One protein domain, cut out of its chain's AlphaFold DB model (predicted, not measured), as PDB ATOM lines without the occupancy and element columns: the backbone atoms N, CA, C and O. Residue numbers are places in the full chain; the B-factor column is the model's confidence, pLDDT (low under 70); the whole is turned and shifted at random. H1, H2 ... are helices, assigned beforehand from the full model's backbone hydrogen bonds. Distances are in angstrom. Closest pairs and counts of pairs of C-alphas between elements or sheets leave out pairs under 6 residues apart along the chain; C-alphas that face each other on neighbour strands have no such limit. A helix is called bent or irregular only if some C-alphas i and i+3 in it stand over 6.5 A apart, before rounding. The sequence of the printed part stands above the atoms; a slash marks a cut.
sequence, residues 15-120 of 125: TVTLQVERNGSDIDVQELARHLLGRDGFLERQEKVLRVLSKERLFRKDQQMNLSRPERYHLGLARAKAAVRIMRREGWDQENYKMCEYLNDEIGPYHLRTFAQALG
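What this domain is: This is residues 15 to 120 of the 125 residues of the protein "Acyl-CoA_ox_N domain-containing protein" of Pleomassaria siparia CBS 279.74 (UniProt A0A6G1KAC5). A loose all-helix domain has H5 in the middle of a small core, with the long helix H4 on one side, forming a helical hairpin with it, and H3 crossing it steeply on the other. From H3 the chain leads out through H2 to H1 as an arm whose residues 15 to 29 stick out, while at the other end of the printed part residues 115 to 120, partly in H6, stick out too. The printed part has 106 residues with six named helices, H1 to H6 in order along the chain, and no named strand. It is loose, with a radius of gyration of the C-alphas of 16.9 A, and spans 45 by 35 by 26 A.

How they stand to each other: The longest helix, H4, residues 69 to 89, touches H5, residues 94 to 104, with residues 83 to 87 alone. Their closest C-alphas, those of Met 87 and Tyr 97, are 6.4 A apart. The two form a hairpin, running opposite ways at a shallow tilt of 33 degrees, only just short of steep. H5 also touches H3, residues 39 to 53, at a steep tilt of 62 degrees, the same way. The closest C-alphas of H3 and H5 are those of Val 49 and Cys 100, 6.3 A apart. H3 and H4 are near each other, with 6 pairs of C-alphas within 10 A. H2, residues 29 to 37, is close to H3 but not clearly touching, with the C-alphas of Leu 37 and Leu 43 closest at 6.5 A. H1, residues 15 to 23, and H6, residues 111 to 118, touch no helix. In H1, H2, H4, H5 and H6 every O i to N i+4 pair is within hydrogen-bond range; in H3 it is 8 of 11.

Where its parts are: H1 begins at C-alpha 15, at (147.075, 185.796, 254.554), and is 12.3 A long from first to last C-alpha; H2 is 11.6 A long. H3 is 22.2 A long and irregular: C-alphas 40 and 43 are 8.6 A apart. H4 is 30.0 A long, from C-alpha 69 at (159.524, 173.446, 283.619). H5 is 15.1 A long. H6 is 10.5 A long and ends at C-alpha 118, at (174.991, 157.956, 267.084).

The domain as a whole: The two C-alphas farthest apart are those of Val 16 and Gly 120, at 49.9 A. Without the stretches that stand free, the body has 85 residues and spans 42 by 27 by 26 A. The printed part has no cut. The link from H3 to H4, residues 54 to 68, is long; that from H5 to H6 is short but not tight, and the others are tight. The mean pLDDT of the printed part is 92.8, that of H6 is 82, and no printed residue is under 70.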
ATOM      1  N   THR A  15     147.079 186.680 255.730       91.88
ATOM      2  CA  THR A  15     147.075 185.796 254.554       91.88
ATOM      3  C   THR A  15     147.195 186.595 253.262       91.88
ATOM      4  O   THR A  15     147.997 186.239 252.399       91.88
ATOM      5  N   VAL A  16     146.486 187.725 253.173       93.69
ATOM      6  CA  VAL A  16     146.556 188.647 252.035       93.69
ATOM      7  C   VAL A  16     147.941 189.276 251.945       93.69
ATOM      8  O   VAL A  16     148.546 189.245 250.875       93.69
ATOM      9  N   THR A  17     148.483 189.773 253.062       93.56
ATOM     10  CA  THR A  17     149.830 190.366 253.087       93.56
ATOM     11  C   THR A  17     150.885 189.373 252.596       93.56
ATOM     12  O   THR A  17     151.666 189.699 251.710       93.56
ATOM     13  N   LEU A  18     150.876 188.133 253.101       93.88
ATOM     14  CA  LEU A  18     151.826 187.107 252.658       93.88
ATOM     15  C   LEU A  18     151.650 186.727 251.185       93.88
ATOM     16  O   LEU A  18     152.636 186.404 250.526       93.88
ATOM     17  N   GLN A  19     150.422 186.736 250.662       93.88
ATOM     18  CA  GLN A  19     150.183 186.429 249.254       93.88
ATOM     19  C   GLN A  19     150.745 187.515 248.333       93.88
ATOM     20  O   GLN A  19     151.346 187.183 247.315       93.88
ATOM     21  N   VAL A  20     150.592 188.792 248.701       94.81
ATOM     22  CA  VAL A  20     151.173 189.920 247.956       94.81
ATOM     23  C   VAL A  20     152.696 189.797 247.901       94.81
ATOM     24  O   VAL A  20     153.262 189.860 246.814       94.81
ATOM     25  N   GLU A  21     153.345 189.530 249.037       94.19
ATOM     26  CA  GLU A  21     154.803 189.348 249.099       94.19
ATOM     27  C   GLU A  21     155.276 188.148 248.264       94.19
ATOM     28  O   GLU A  21     156.245 188.245 247.516       94.19
ATOM     29  N   ARG A  22     154.566 187.012 248.332       94.56
ATOM     30  CA  ARG A  22     154.897 185.816 247.535       94.56
ATOM     31  C   ARG A  22     154.762 186.059 246.035       94.56
ATOM     32  O   ARG A  22     155.593 185.569 245.282       94.56
ATOM     33  N   ASN A  23     153.750 186.817 245.614       94.62
ATOM     34  CA  ASN A  23     153.535 187.160 244.208       94.62
ATOM     35  C   ASN A  23     154.588 188.138 243.659       94.62
ATOM     36  O   ASN A  23     154.683 188.293 242.447       94.62
ATOM     37  N   GLY A  24     155.351 188.814 244.524       95.19
ATOM     38  CA  GLY A  24     156.437 189.709 244.116       95.19
ATOM     39  C   GLY A  24     157.731 188.994 243.716       95.19
ATOM     40  O   GLY A  24     158.696 189.662 243.354       95.19
ATOM     41  N   SER A  25     157.779 187.661 243.804       93.88
ATOM     42  CA  SER A  25     158.951 186.852 243.474       93.88
ATOM     43  C   SER A  25     158.648 185.900 242.320       93.88
ATOM     44  O   SER A  25     157.692 185.132 242.385       93.88
ATOM     45  N   ASP A  26     159.520 185.887 241.311       95.06
ATOM     46  CA  ASP A  26     159.446 184.957 240.174       95.06
ATOM     47  C   ASP A  26     160.110 183.594 240.464       95.06
ATOM     48  O   ASP A  26     160.222 182.741 239.584       95.06
ATOM     49  N   ILE A  27     160.598 183.377 241.690       94.81
ATOM     50  CA  ILE A  27     161.321 182.155 242.061       94.81
ATOM     51  C   ILE A  27     160.345 180.985 242.233       94.81
ATOM     52  O   ILE A  27     159.458 181.025 243.089       94.81
ATOM     53  N   ASP A  28     160.585 179.883 241.514       95.31
ATOM     54  CA  ASP A  28     159.920 178.607 241.787       95.31
ATOM     55  C   ASP A  28     160.412 178.035 243.129       95.31
ATOM     56  O   ASP A  28     161.522 177.510 243.270       95.31
ATOM     57  N   VAL A  29     159.548 178.124 244.143       94.56
ATOM     58  CA  VAL A  29     159.819 177.642 245.505       94.56
ATOM     59  C   VAL A  29     160.079 176.135 245.540       94.56
ATOM     60  O   VAL A  29     160.888 175.675 246.347       94.56
ATOM     61  N   GLN A  30     159.419 175.351 244.686       94.94
ATOM     62  CA  GLN A  30     159.594 173.900 244.644       94.94
ATOM     63  C   GLN A  30     160.933 173.526 244.013       94.94
ATOM     64  O   GLN A  30     161.608 172.613 244.493       94.94
ATOM     65  N   GLU A  31     161.340 174.234 242.959       96.19
ATOM     66  CA  GLU A  31     162.667 174.061 242.369       96.19
ATOM     67  C   GLU A  31     163.768 174.442 243.363       96.19
ATOM     68  O   GLU A  31     164.678 173.643 243.602       96.19
ATOM     69  N   LEU A  32     163.638 175.597 244.021       96.38
ATOM     70  CA  LEU A  32     164.589 176.042 245.037       96.38
ATOM     71  C   LEU A  32     164.678 175.051 246.207       96.38
ATOM     72  O   LEU A  32     165.776 174.701 246.640       96.38
ATOM     73  N   ALA A  33     163.541 174.553 246.701       96.50
ATOM     74  CA  ALA A  33     163.514 173.565 247.777       96.50
ATOM     75  C   ALA A  33     164.236 172.271 247.378       96.50
ATOM     76  O   ALA A  33     165.046 171.764 248.154       96.50
ATOM     77  N   ARG A  34     164.008 171.757 246.160       96.81
ATOM     78  CA  ARG A  34     164.732 170.584 245.640       96.81
ATOM     79  C   ARG A  34     166.226 170.852 245.487       96.81
ATOM     80  O   ARG A  34     167.028 169.979 245.803       96.81
ATOM     81  N   HIS A  35     166.611 172.045 245.046       96.75
ATOM     82  CA  HIS A  35     168.018 172.414 244.922       96.75
ATOM     83  C   HIS A  35     168.735 172.419 246.283       96.75
ATOM     84  O   HIS A  35     169.839 171.888 246.407       96.75
ATOM     85  N   LEU A  36     168.093 172.978 247.314       96.94
ATOM     86  CA  LEU A  36     168.670 173.103 248.654       96.94
ATOM     87  C   LEU A  36     168.598 171.803 249.469       96.94
ATOM     88  O   LEU A  36     169.540 171.477 250.188       96.94
ATOM     89  N   LEU A  37     167.482 171.075 249.378       96.25
ATOM     90  CA  LEU A  37     167.113 169.995 250.300       96.25
ATOM     91  C   LEU A  37     166.704 168.692 249.596       96.25
ATOM     92  O   LEU A  37     166.292 167.750 250.260       96.25
ATOM     93  N   GLY A  38     166.805 168.588 248.271       92.50
ATOM     94  CA  GLY A  38     166.371 167.397 247.522       92.50
ATOM     95  C   GLY A  38     167.304 166.185 247.623       92.50
ATOM     96  O   GLY A  38     167.059 165.166 246.983       92.50
ATOM     97  N   ARG A  39     168.396 166.275 248.390       93.94
ATOM     98  CA  ARG A  39     169.341 165.164 248.568       93.94
ATOM     99  C   ARG A  39     168.764 164.107 249.513       93.94
ATOM    100  O   ARG A  39     168.013 164.424 250.433       93.94
ATOM    101  N   ASP A  40     169.130 162.848 249.276       92.31
ATOM    102  CA  ASP A  40     168.864 161.701 250.162       92.31
ATOM    103  C   ASP A  40     167.384 161.485 250.545       92.31
ATOM    104  O   ASP A  40     167.067 160.908 251.595       92.31
ATOM    105  N   GLY A  41     166.469 161.952 249.688       93.94
ATOM    106  CA  GLY A  41     165.022 161.856 249.886       93.94
ATOM    107  C   GLY A  41     164.506 162.655 251.087       93.94
ATOM    108  O   GLY A  41     163.541 162.239 251.736       93.94
ATOM    109  N   PHE A  42     165.195 163.737 251.475       96.00
ATOM    110  CA  PHE A  42     164.867 164.501 252.680       96.00
ATOM    111  C   PHE A  42     163.464 165.114 252.617       96.00
ATOM    112  O   PHE A  42     162.721 164.993 253.592       96.00
ATOM    113  N   LEU A  43     163.081 165.723 251.489       96.62
ATOM    114  CA  LEU A  43     161.774 166.375 251.331       96.62
ATOM    115  C   LEU A  43     160.623 165.364 251.419       96.62
ATOM    116  O   LEU A  43     159.647 165.588 252.133       96.62
ATOM    117  N   GLU A  44     160.768 164.208 250.774       96.69
ATOM    118  CA  GLU A  44     159.783 163.126 250.787       96.69
ATOM    119  C   GLU A  44     159.642 162.533 252.194       96.69
ATOM    120  O   GLU A  44     158.534 162.262 252.669       96.69
ATOM    121  N   ARG A  45     160.769 162.359 252.899       97.31
ATOM    122  CA  ARG A  45     160.784 161.889 254.288       97.31
ATOM    123  C   ARG A  45     160.136 162.905 255.224       97.31
ATOM    124  O   ARG A  45     159.338 162.517 256.078       97.31
ATOM    125  N   GLN A  46     160.454 164.187 255.055       97.12
ATOM    126  CA  GLN A  46     159.872 165.279 255.825       97.12
ATOM    127  C   GLN A  46     158.353 165.304 255.651       97.12
ATOM    128  O   GLN A  46     157.634 165.296 256.648       97.12
ATOM    129  N   GLU A  47     157.857 165.258 254.413       97.19
ATOM    130  CA  GLU A  47     156.421 165.261 254.131       97.19
ATOM    131  C   GLU A  47     155.722 164.028 254.726       97.19
ATOM    132  O   GLU A  47     154.694 164.157 255.402       97.19
ATOM    133  N   LYS A  48     156.297 162.833 254.531       97.62
ATOM    134  CA  LYS A  48     155.770 161.570 255.069       97.62
ATOM    135  C   LYS A  48     155.604 161.633 256.587       97.62
ATOM    136  O   LYS A  48     154.535 161.302 257.103       97.62
ATOM    137  N   VAL A  49     156.655 162.041 257.300       98.00
ATOM    138  CA  VAL A  49     156.656 162.095 258.767       98.00
ATOM    139  C   VAL A  49     155.733 163.206 259.264       98.00
ATOM    140  O   VAL A  49     154.912 162.963 260.154       98.00
ATOM    141  N   LEU A  50     155.786 164.395 258.654       97.25
ATOM    142  CA  LEU A  50     154.935 165.529 259.016       97.25
ATOM    143  C   LEU A  50     153.450 165.168 258.916       97.25
ATOM    144  O   LEU A  50     152.690 165.435 259.844       97.25
ATOM    145  N   ARG A  51     153.042 164.474 257.848       97.81
ATOM    146  CA  ARG A  51     151.652 164.031 257.645       97.81
ATOM    147  C   ARG A  51     151.117 163.175 258.797       97.81
ATOM    148  O   ARG A  51     149.918 163.219 259.079       97.81
ATOM    149  N   VAL A  52     151.975 162.386 259.444       97.62
ATOM    150  CA  VAL A  52     151.608 161.584 260.619       97.62
ATOM    151  C   VAL A  52     151.588 162.458 261.873       97.62
ATOM    152  O   VAL A  52     150.583 162.469 262.584       97.62
ATOM    153  N   LEU A  53     152.646 163.237 262.119       96.69
ATOM    154  CA  LEU A  53     152.767 164.063 263.327       96.69
ATOM    155  C   LEU A  53     151.691 165.150 263.428       96.69
ATOM    156  O   LEU A  53     151.170 165.382 264.515       96.69
ATOM    157  N   SER A  54     151.283 165.766 262.315       95.88
ATOM    158  CA  SER A  54     150.236 166.801 262.306       95.88
ATOM    159  C   SER A  54     148.867 166.297 262.781       95.88
ATOM    160  O   SER A  54     148.026 167.098 263.193       95.88
ATOM    161  N   LYS A  55     148.627 164.977 262.751       96.12
ATOM    162  CA  LYS A  55     147.386 164.358 263.252       96.12
ATOM    163  C   LYS A  55     147.432 164.081 264.755       96.12
ATOM    164  O   LYS A  55     146.388 163.925 265.386       96.12
ATOM    165  N   GLU A  56     148.623 164.027 265.339       95.94
ATOM    166  CA  GLU A  56     148.837 163.659 266.732       95.94
ATOM    167  C   GLU A  56     148.791 164.912 267.617       95.94
ATOM    168  O   GLU A  56     149.678 165.766 267.575       95.94
ATOM    169  N   ARG A  57     147.766 165.029 268.475       93.81
ATOM    170  CA  ARG A  57     147.574 166.215 269.342       93.81
ATOM    171  C   ARG A  57     148.801 166.529 270.198       93.81
ATOM    172  O   ARG A  57     149.066 167.690 270.481       93.81
ATOM    173  N   LEU A  58     149.543 165.500 270.603       94.62
ATOM    174  CA  LEU A  58     150.717 165.643 271.456       94.62
ATOM    175  C   LEU A  58     151.837 166.470 270.800       94.62
ATOM    176  O   LEU A  58     152.614 167.088 271.516       94.62
ATOM    177  N   PHE A  59     151.908 166.514 269.467       95.38
ATOM    178  CA  PHE A  59     152.922 167.268 268.721       95.38
ATOM    179  C   PHE A  59     152.483 168.698 268.371       95.38
ATOM    180  O   PHE A  59     153.246 169.443 267.761       95.38
ATOM    181  N   ARG A  60     151.284 169.126 268.791       93.25
ATOM    182  CA  ARG A  60     150.892 170.540 268.729       93.25
ATOM    183  C   ARG A  60     151.693 171.336 269.758       93.25
ATOM    184  O   ARG A  60     151.870 170.882 270.889       93.25
ATOM    185  N   LYS A  61     152.207 172.495 269.342       91.62
ATOM    186  CA  LYS A  61     153.102 173.350 270.145       91.62
ATOM    187  C   LYS A  61     152.498 174.711 270.500       91.62
ATOM    188  O   LYS A  61     153.182 175.536 271.095       91.62
ATOM    189  N   ASP A  62     151.232 174.922 270.160       89.69
ATOM    190  CA  ASP A  62     150.440 176.123 270.449       89.69
ATOM    191  C   ASP A  62     150.602 176.622 271.894       89.69
ATOM    192  O   ASP A  62     150.910 177.788 272.115       89.69
ATOM    193  N   GLN A  63     150.493 175.726 272.877       87.94
ATOM    194  CA  GLN A  63     150.539 176.078 274.305       87.94
ATOM    195  C   GLN A  63     151.892 175.851 274.974       87.94
ATOM    196  O   GLN A  63     152.036 176.010 276.184       87.94
ATOM    197  N   GLN A  64     152.911 175.447 274.224       90.06
ATOM    198  CA  GLN A  64     154.149 174.951 274.820       90.06
ATOM    199  C   GLN A  64     154.947 176.020 275.576       90.06
ATOM    200  O   GLN A  64     155.633 175.723 276.563       90.06
ATOM    201  N   MET A  65     154.846 177.269 275.122       89.25
ATOM    202  CA  MET A  65     155.481 178.412 275.779       89.25
ATOM    203  C   MET A  65     154.820 178.763 277.115       89.25
ATOM    204  O   MET A  65     155.485 179.346 277.966       89.25
ATOM    205  N   ASN A  66     153.581 178.319 277.338       90.44
ATOM    206  CA  ASN A  66     152.817 178.563 278.562       90.44
ATOM    207  C   ASN A  66     153.096 177.517 279.659       90.44
ATOM    208  O   ASN A  66     152.617 177.657 280.780       90.44
ATOM    209  N   LEU A  67     153.860 176.463 279.348       91.44
ATOM    210  CA  LEU A  67     154.154 175.376 280.282       91.44
ATOM    211  C   LEU A  67     155.296 175.725 281.235       91.44
ATOM    212  O   LEU A  67     156.356 176.206 280.821       91.44
ATOM    213  N   SER A  68     155.121 175.357 282.502       94.44
ATOM    214  CA  SER A  68     156.191 175.351 283.495       94.44
ATOM    215  C   SER A  68     157.260 174.299 283.168       94.44
ATOM    216  O   SER A  68     157.078 173.396 282.346       94.44
ATOM    217  N   ARG A  69     158.412 174.382 283.842       93.00
ATOM    218  CA  ARG A  69     159.524 173.446 283.619       93.00
ATOM    219  C   ARG A  69     159.146 171.972 283.877       93.00
ATOM    220  O   ARG A  69     159.479 171.154 283.018       93.00
ATOM    221  N   PRO A  70     158.466 171.599 284.984       95.44
ATOM    222  CA  PRO A  70     158.034 170.214 285.196       95.44
ATOM    223  C   PRO A  70     157.059 169.723 284.120       95.44
ATOM    224  O   PRO A  70     157.224 168.625 283.592       95.44
ATOM    225  N   GLU A  71     156.090 170.552 283.728       94.69
ATOM    226  CA  GLU A  71     155.123 170.209 282.677       94.69
ATOM    227  C   GLU A  71     155.814 169.997 281.328       94.69
ATOM    228  O   GLU A  71     155.544 169.010 280.641       94.69
ATOM    229  N   ARG A  72     156.771 170.866 280.978       92.56
ATOM    230  CA  ARG A  72     157.579 170.734 279.762       92.56
ATOM    231  C   ARG A  72     158.413 169.451 279.768       92.56
ATOM    232  O   ARG A  72     158.521 168.791 278.737       92.56
ATOM    233  N   TYR A  73     158.953 169.054 280.921       93.06
ATOM    234  CA  TYR A  73     159.676 167.787 281.062       93.06
ATOM    235  C   TYR A  73     158.761 166.571 280.842       93.06
ATOM    236  O   TYR A  73     159.098 165.673 280.066       93.06
ATOM    237  N   HIS A  74     157.573 166.559 281.456       94.75
ATOM    238  CA  HIS A  74     156.587 165.492 281.255       94.75
ATOM    239  C   HIS A  74     156.092 165.414 279.809       94.75
ATOM    240  O   HIS A  74     155.957 164.314 279.269       94.75
ATOM    241  N   LEU A  75     155.877 166.561 279.161       94.62
ATOM    242  CA  LEU A  75     155.517 166.624 277.748       94.62
ATOM    243  C   LEU A  75     156.618 166.023 276.862       94.62
ATOM    244  O   LEU A  75     156.319 165.195 276.001       94.62
ATOM    245  N   GLY A  76     157.885 166.359 277.120       93.50
ATOM    246  CA  GLY A  76     159.029 165.780 276.410       93.50
ATOM    247  C   GLY A  76     159.117 164.255 276.556       93.50
ATOM    248  O   GLY A  76     159.331 163.550 275.570       93.50
ATOM    249  N   LEU A  77     158.878 163.718 277.761       94.19
ATOM    250  CA  LEU A  77     158.804 162.267 277.987       94.19
ATOM    251  C   LEU A  77     157.636 161.621 277.232       94.19
ATOM    252  O   LEU A  77     157.796 160.558 276.622       94.19
ATOM    253  N   ALA A  78     156.462 162.254 277.259       95.44
ATOM    254  CA  ALA A  78     155.285 161.766 276.554       95.44
ATOM    255  C   ALA A  78     155.528 161.718 275.037       95.44
ATOM    256  O   ALA A  78     155.207 160.708 274.406       95.44
ATOM    257  N   ARG A  79     156.139 162.762 274.463       95.19
ATOM    258  CA  ARG A  79     156.493 162.837 273.037       95.19
ATOM    259  C   ARG A  79     157.528 161.797 272.642       95.19
ATOM    260  O   ARG A  79     157.315 161.103 271.656       95.19
ATOM    261  N   ALA A  80     158.575 161.599 273.443       92.62
ATOM    262  CA  ALA A  80     159.566 160.554 273.183       92.62
ATOM    263  C   ALA A  80     158.927 159.152 273.162       92.62
ATOM    264  O   ALA A  80     159.153 158.358 272.248       92.62
ATOM    265  N   LYS A  81     158.047 158.858 274.128       93.94
ATOM    266  CA  LYS A  81     157.286 157.600 274.147       93.94
ATOM    267  C   LYS A  81     156.360 157.471 272.934       93.94
ATOM    268  O   LYS A  81     156.231 156.379 272.379       93.94
ATOM    269  N   ALA A  82     155.694 158.556 272.544       95.50
ATOM    270  CA  ALA A  82     154.821 158.580 271.377       95.50
ATOM    271  C   ALA A  82     155.608 158.356 270.081       95.50
ATOM    272  O   ALA A  82     155.195 157.516 269.292       95.50
ATOM    273  N   ALA A  83     156.766 158.996 269.904       93.94
ATOM    274  CA  ALA A  83     157.627 158.825 268.737       93.94
ATOM    275  C   ALA A  83     158.016 157.353 268.525       93.94
ATOM    276  O   ALA A  83     157.851 156.827 267.429       93.94
ATOM    277  N   VAL A  84     158.407 156.636 269.586       92.88
ATOM    278  CA  VAL A  84     158.712 155.193 269.501       92.88
ATOM    279  C   VAL A  84     157.473 154.362 269.139       92.88
ATOM    280  O   VAL A  84     157.565 153.396 268.381       92.88
ATOM    281  N   ARG A  85     156.295 154.710 269.669       96.25
ATOM    282  CA  ARG A  85     155.036 154.017 269.335       96.25
ATOM    283  C   ARG A  85     154.626 154.247 267.884       96.25
ATOM    284  O   ARG A  85     154.229 153.293 267.224       96.25
ATOM    285  N   ILE A  86     154.744 155.482 267.407       96.81
ATOM    286  CA  ILE A  86     154.474 155.862 266.020       96.81
ATOM    287  C   ILE A  86     155.452 155.134 265.102       96.81
ATOM    288  O   ILE A  86     155.014 154.488 264.161       96.81
ATOM    289  N   MET A  87     156.745 155.129 265.434       95.38
ATOM    290  CA  MET A  87     157.766 154.418 264.665       95.38
ATOM    291  C   MET A  87     157.399 152.942 264.458       95.38
ATOM    292  O   MET A  87     157.430 152.451 263.334       95.38
ATOM    293  N   ARG A  88     156.975 152.247 265.525       96.44
ATOM    294  CA  ARG A  88     156.522 150.846 265.441       96.44
ATOM    295  C   ARG A  88     155.234 150.687 264.632       96.44
ATOM    296  O   ARG A  88     155.125 149.741 263.866       96.44
ATOM    297  N   ARG A  89     154.264 151.589 264.817       97.25
ATOM    298  CA  ARG A  89     152.961 151.558 264.130       97.25
ATOM    299  C   ARG A  89     153.101 151.754 262.622       97.25
ATOM    300  O   ARG A  89     152.451 151.055 261.859       97.25
ATOM    301  N   GLU A  90     153.941 152.697 262.213       97.06
ATOM    302  CA  GLU A  90     154.134 153.085 260.814       97.06
ATOM    303  C   GLU A  90     155.264 152.298 260.121       97.06
ATOM    304  O   GLU A  90     155.570 152.561 258.958       97.06
ATOM    305  N   GLY A  91     155.925 151.372 260.831       96.50
ATOM    306  CA  GLY A  91     157.061 150.607 260.304       96.50
ATOM    307  C   GLY A  91     158.239 151.492 259.885       96.50
ATOM    308  O   GLY A  91     158.872 151.245 258.861       96.50
ATOM    309  N   TRP A  92     158.490 152.571 260.625       96.06
ATOM    310  CA  TRP A  92     159.557 153.520 260.322       96.06
ATOM    311  C   TRP A  92     160.935 152.942 260.626       96.06
ATOM    312  O   TRP A  92     161.158 152.321 261.665       96.06
ATOM    313  N   ASP A  93     161.868 153.220 259.722       93.69
ATOM    314  CA  ASP A  93     163.293 153.037 259.953       93.69
ATOM    315  C   ASP A  93     163.868 154.152 260.848       93.69
ATOM    316  O   ASP A  93     163.188 155.108 261.249       93.69
ATOM    317  N   GLN A  94     165.162 154.035 261.144       89.94
ATOM    318  CA  GLN A  94     165.866 154.990 261.990       89.94
ATOM    319  C   GLN A  94     165.900 156.405 261.388       89.94
ATOM    320  O   GLN A  94     165.900 157.379 262.136       89.94
ATOM    321  N   GLU A  95     165.899 156.550 260.062       92.44
ATOM    322  CA  GLU A  95     165.939 157.862 259.406       92.44
ATOM    323  C   GLU A  95     164.601 158.596 259.521       92.44
ATOM    324  O   GLU A  95     164.568 159.799 259.784       92.44
ATOM    325  N   ASN A  96     163.481 157.881 259.401       95.06
ATOM    326  CA  ASN A  96     162.157 158.433 259.685       95.06
ATOM    327  C   ASN A  96     162.012 158.797 261.174       95.06
ATOM    328  O   ASN A  96     161.427 159.833 261.495       95.06
ATOM    329  N   TYR A  97     162.586 158.002 262.087       92.75
ATOM    330  CA  TYR A  97     162.630 158.345 263.513       92.75
ATOM    331  C   TYR A  97     163.456 159.615 263.780       92.75
ATOM    332  O   TYR A  97     162.983 160.516 264.470       92.75
ATOM    333  N   LYS A  98     164.642 159.751 263.173       90.88
ATOM    334  CA  LYS A  98     165.447 160.984 263.255       90.88
ATOM    335  C   LYS A  98     164.702 162.190 262.684       90.88
ATOM    336  O   LYS A  98     164.724 163.257 263.283       90.88
ATOM    337  N   MET A  99     164.000 162.021 261.560       95.19
ATOM    338  CA  MET A  99     163.154 163.074 260.988       95.19
ATOM    339  C   MET A  99     162.010 163.459 261.940       95.19
ATOM    340  O   MET A  99     161.673 164.634 262.057       95.19
ATOM    341  N   CYS A 100     161.435 162.500 262.669       95.06
ATOM    342  CA  CYS A 100     160.450 162.782 263.713       95.06
ATOM    343  C   CYS A 100     161.049 163.626 264.846       95.06
ATOM    344  O   CYS A 100     160.404 164.569 265.302       95.06
ATOM    345  N   GLU A 101     162.266 163.315 265.298       91.31
ATOM    346  CA  GLU A 101     162.963 164.122 266.308       91.31
ATOM    347  C   GLU A 101     163.301 165.525 265.777       91.31
ATOM    348  O   GLU A 101     163.055 166.505 266.481       91.31
ATOM    349  N   TYR A 102     163.755 165.631 264.522       92.62
ATOM    350  CA  TYR A 102     164.025 166.899 263.835       92.62
ATOM    351  C   TYR A 102     162.778 167.792 263.757       92.62
ATOM    352  O   TYR A 102     162.823 168.947 264.164       92.62
ATOM    353  N   LEU A 103     161.636 167.256 263.310       95.31
ATOM    354  CA  LEU A 103     160.385 168.022 263.206       95.31
ATOM    355  C   LEU A 103     159.769 168.344 264.573       95.31
ATOM    356  O   LEU A 103     159.089 169.364 264.729       95.31
ATOM    357  N   ASN A 104     160.007 167.501 265.581       92.50
ATOM    358  CA  ASN A 104     159.601 167.816 266.944       92.50
ATOM    359  C   ASN A 104     160.385 169.007 267.521       92.50
ATOM    360  O   ASN A 104     159.864 169.634 268.434       92.50
ATOM    361  N   ASP A 105     161.552 169.363 266.968       89.81
ATOM    362  CA  ASP A 105     162.309 170.602 267.240       89.81
ATOM    363  C   ASP A 105     162.357 170.974 268.735       89.81
ATOM    364  O   ASP A 105     161.991 172.064 269.169       89.81
ATOM    365  N   GLU A 106     162.725 169.988 269.554       84.62
ATOM    366  CA  GLU A 106     162.817 170.106 271.006       84.62
ATOM    367  C   GLU A 106     163.928 169.226 271.546       84.62
ATOM    368  O   GLU A 106     164.053 168.053 271.185       84.62
ATOM    369  N   ILE A 107     164.646 169.748 272.538       82.44
ATOM    370  CA  ILE A 107     165.595 168.957 273.315       82.44
ATOM    371  C   ILE A 107     164.810 168.087 274.304       82.44
ATOM    372  O   ILE A 107     164.496 168.482 275.427       82.44
ATOM    373  N   GLY A 108     164.458 166.887 273.849       81.81
ATOM    374  CA  GLY A 108     163.798 165.871 274.662       81.81
ATOM    375  C   GLY A 108     164.736 165.201 275.685       81.81
ATOM    376  O   GLY A 108     165.954 165.194 275.501       81.81
ATOM    377  N   PRO A 109     164.198 164.544 276.728       85.00
ATOM    378  CA  PRO A 109     164.993 163.906 277.789       85.00
ATOM    379  C   PRO A 109     165.983 162.830 277.311       85.00
ATOM    380  O   PRO A 109     166.942 162.525 278.013       85.00
ATOM    381  N   TYR A 110     165.758 162.252 276.128       84.56
ATOM    382  CA  TYR A 110     166.603 161.202 275.553       84.56
ATOM    383  C   TYR A 110     167.586 161.702 274.488       84.56
ATOM    384  O   TYR A 110     168.364 160.895 273.992       84.56
ATOM    385  N   HIS A 111     167.617 163.002 274.169       84.19
ATOM    386  CA  HIS A 111     168.474 163.532 273.098       84.19
ATOM    387  C   HIS A 111     169.953 163.182 273.294       84.19
ATOM    388  O   HIS A 111     170.604 162.723 272.361       84.19
ATOM    389  N   LEU A 112     170.477 163.329 274.519       85.31
ATOM    390  CA  LEU A 112     171.867 162.969 274.828       85.31
ATOM    391  C   LEU A 112     172.137 161.480 274.623       85.31
ATOM    392  O   LEU A 112     173.197 161.121 274.124       85.31
ATOM    393  N   ARG A 113     171.179 160.614 274.975       84.88
ATOM    394  CA  ARG A 113     171.300 159.173 274.736       84.88
ATOM    395  C   ARG A 113     171.340 158.884 273.236       84.88
ATOM    396  O   ARG A 113     172.245 158.182 272.804       84.88
ATOM    397  N   THR A 114     170.408 159.437 272.455       78.06
ATOM    398  CA  THR A 114     170.368 159.247 270.995       78.06
ATOM    399  C   THR A 114     171.649 159.757 270.335       78.06
ATOM    400  O   THR A 114     172.232 159.073 269.498       78.06
ATOM    401  N   PHE A 115     172.133 160.927 270.754       80.31
ATOM    402  CA  PHE A 115     173.367 161.519 270.246       80.31
ATOM    403  C   PHE A 115     174.602 160.683 270.604       80.31
ATOM    404  O   PHE A 115     175.398 160.348 269.732       80.31
ATOM    405  N   ALA A 116     174.740 160.274 271.868       83.25
ATOM    406  CA  ALA A 116     175.843 159.422 272.310       83.25
ATOM    407  C   ALA A 116     175.834 158.053 271.607       83.25
ATOM    408  O   ALA A 116     176.894 157.516 271.290       83.25
ATOM    409  N   GLN A 117     174.653 157.506 271.312       79.69
ATOM    410  CA  GLN A 117     174.506 156.282 270.530       79.69
ATOM    411  C   GLN A 117     174.919 156.487 269.063       79.69
ATOM    412  O   GLN A 117     175.623 155.647 268.509       79.69
ATOM    413  N   ALA A 118     174.556 157.615 268.442       78.06
ATOM    414  CA  ALA A 118     174.991 157.956 267.084       78.06
ATOM    415  C   ALA A 118     176.516 158.139 266.973       78.06
ATOM    416  O   ALA A 118     177.095 157.830 265.937       78.06
ATOM    417  N   LEU A 119     177.169 158.590 268.049       84.19
ATOM    418  CA  LEU A 119     178.628 158.683 268.156       84.19
ATOM    419  C   LEU A 119     179.314 157.356 268.533       84.19
ATOM    420  O   LEU A 119     180.535 157.323 268.662       84.19
ATOM    421  N   GLY A 120     178.559 156.273 268.749       83.81
ATOM    422  CA  GLY A 120     179.107 154.972 269.145       83.81
ATOM    423  C   GLY A 120     179.619 154.903 270.588       83.81
ATOM    424  O   GLY A 120     180.290 153.941 270.952       83.81
TER     425      GLY A 120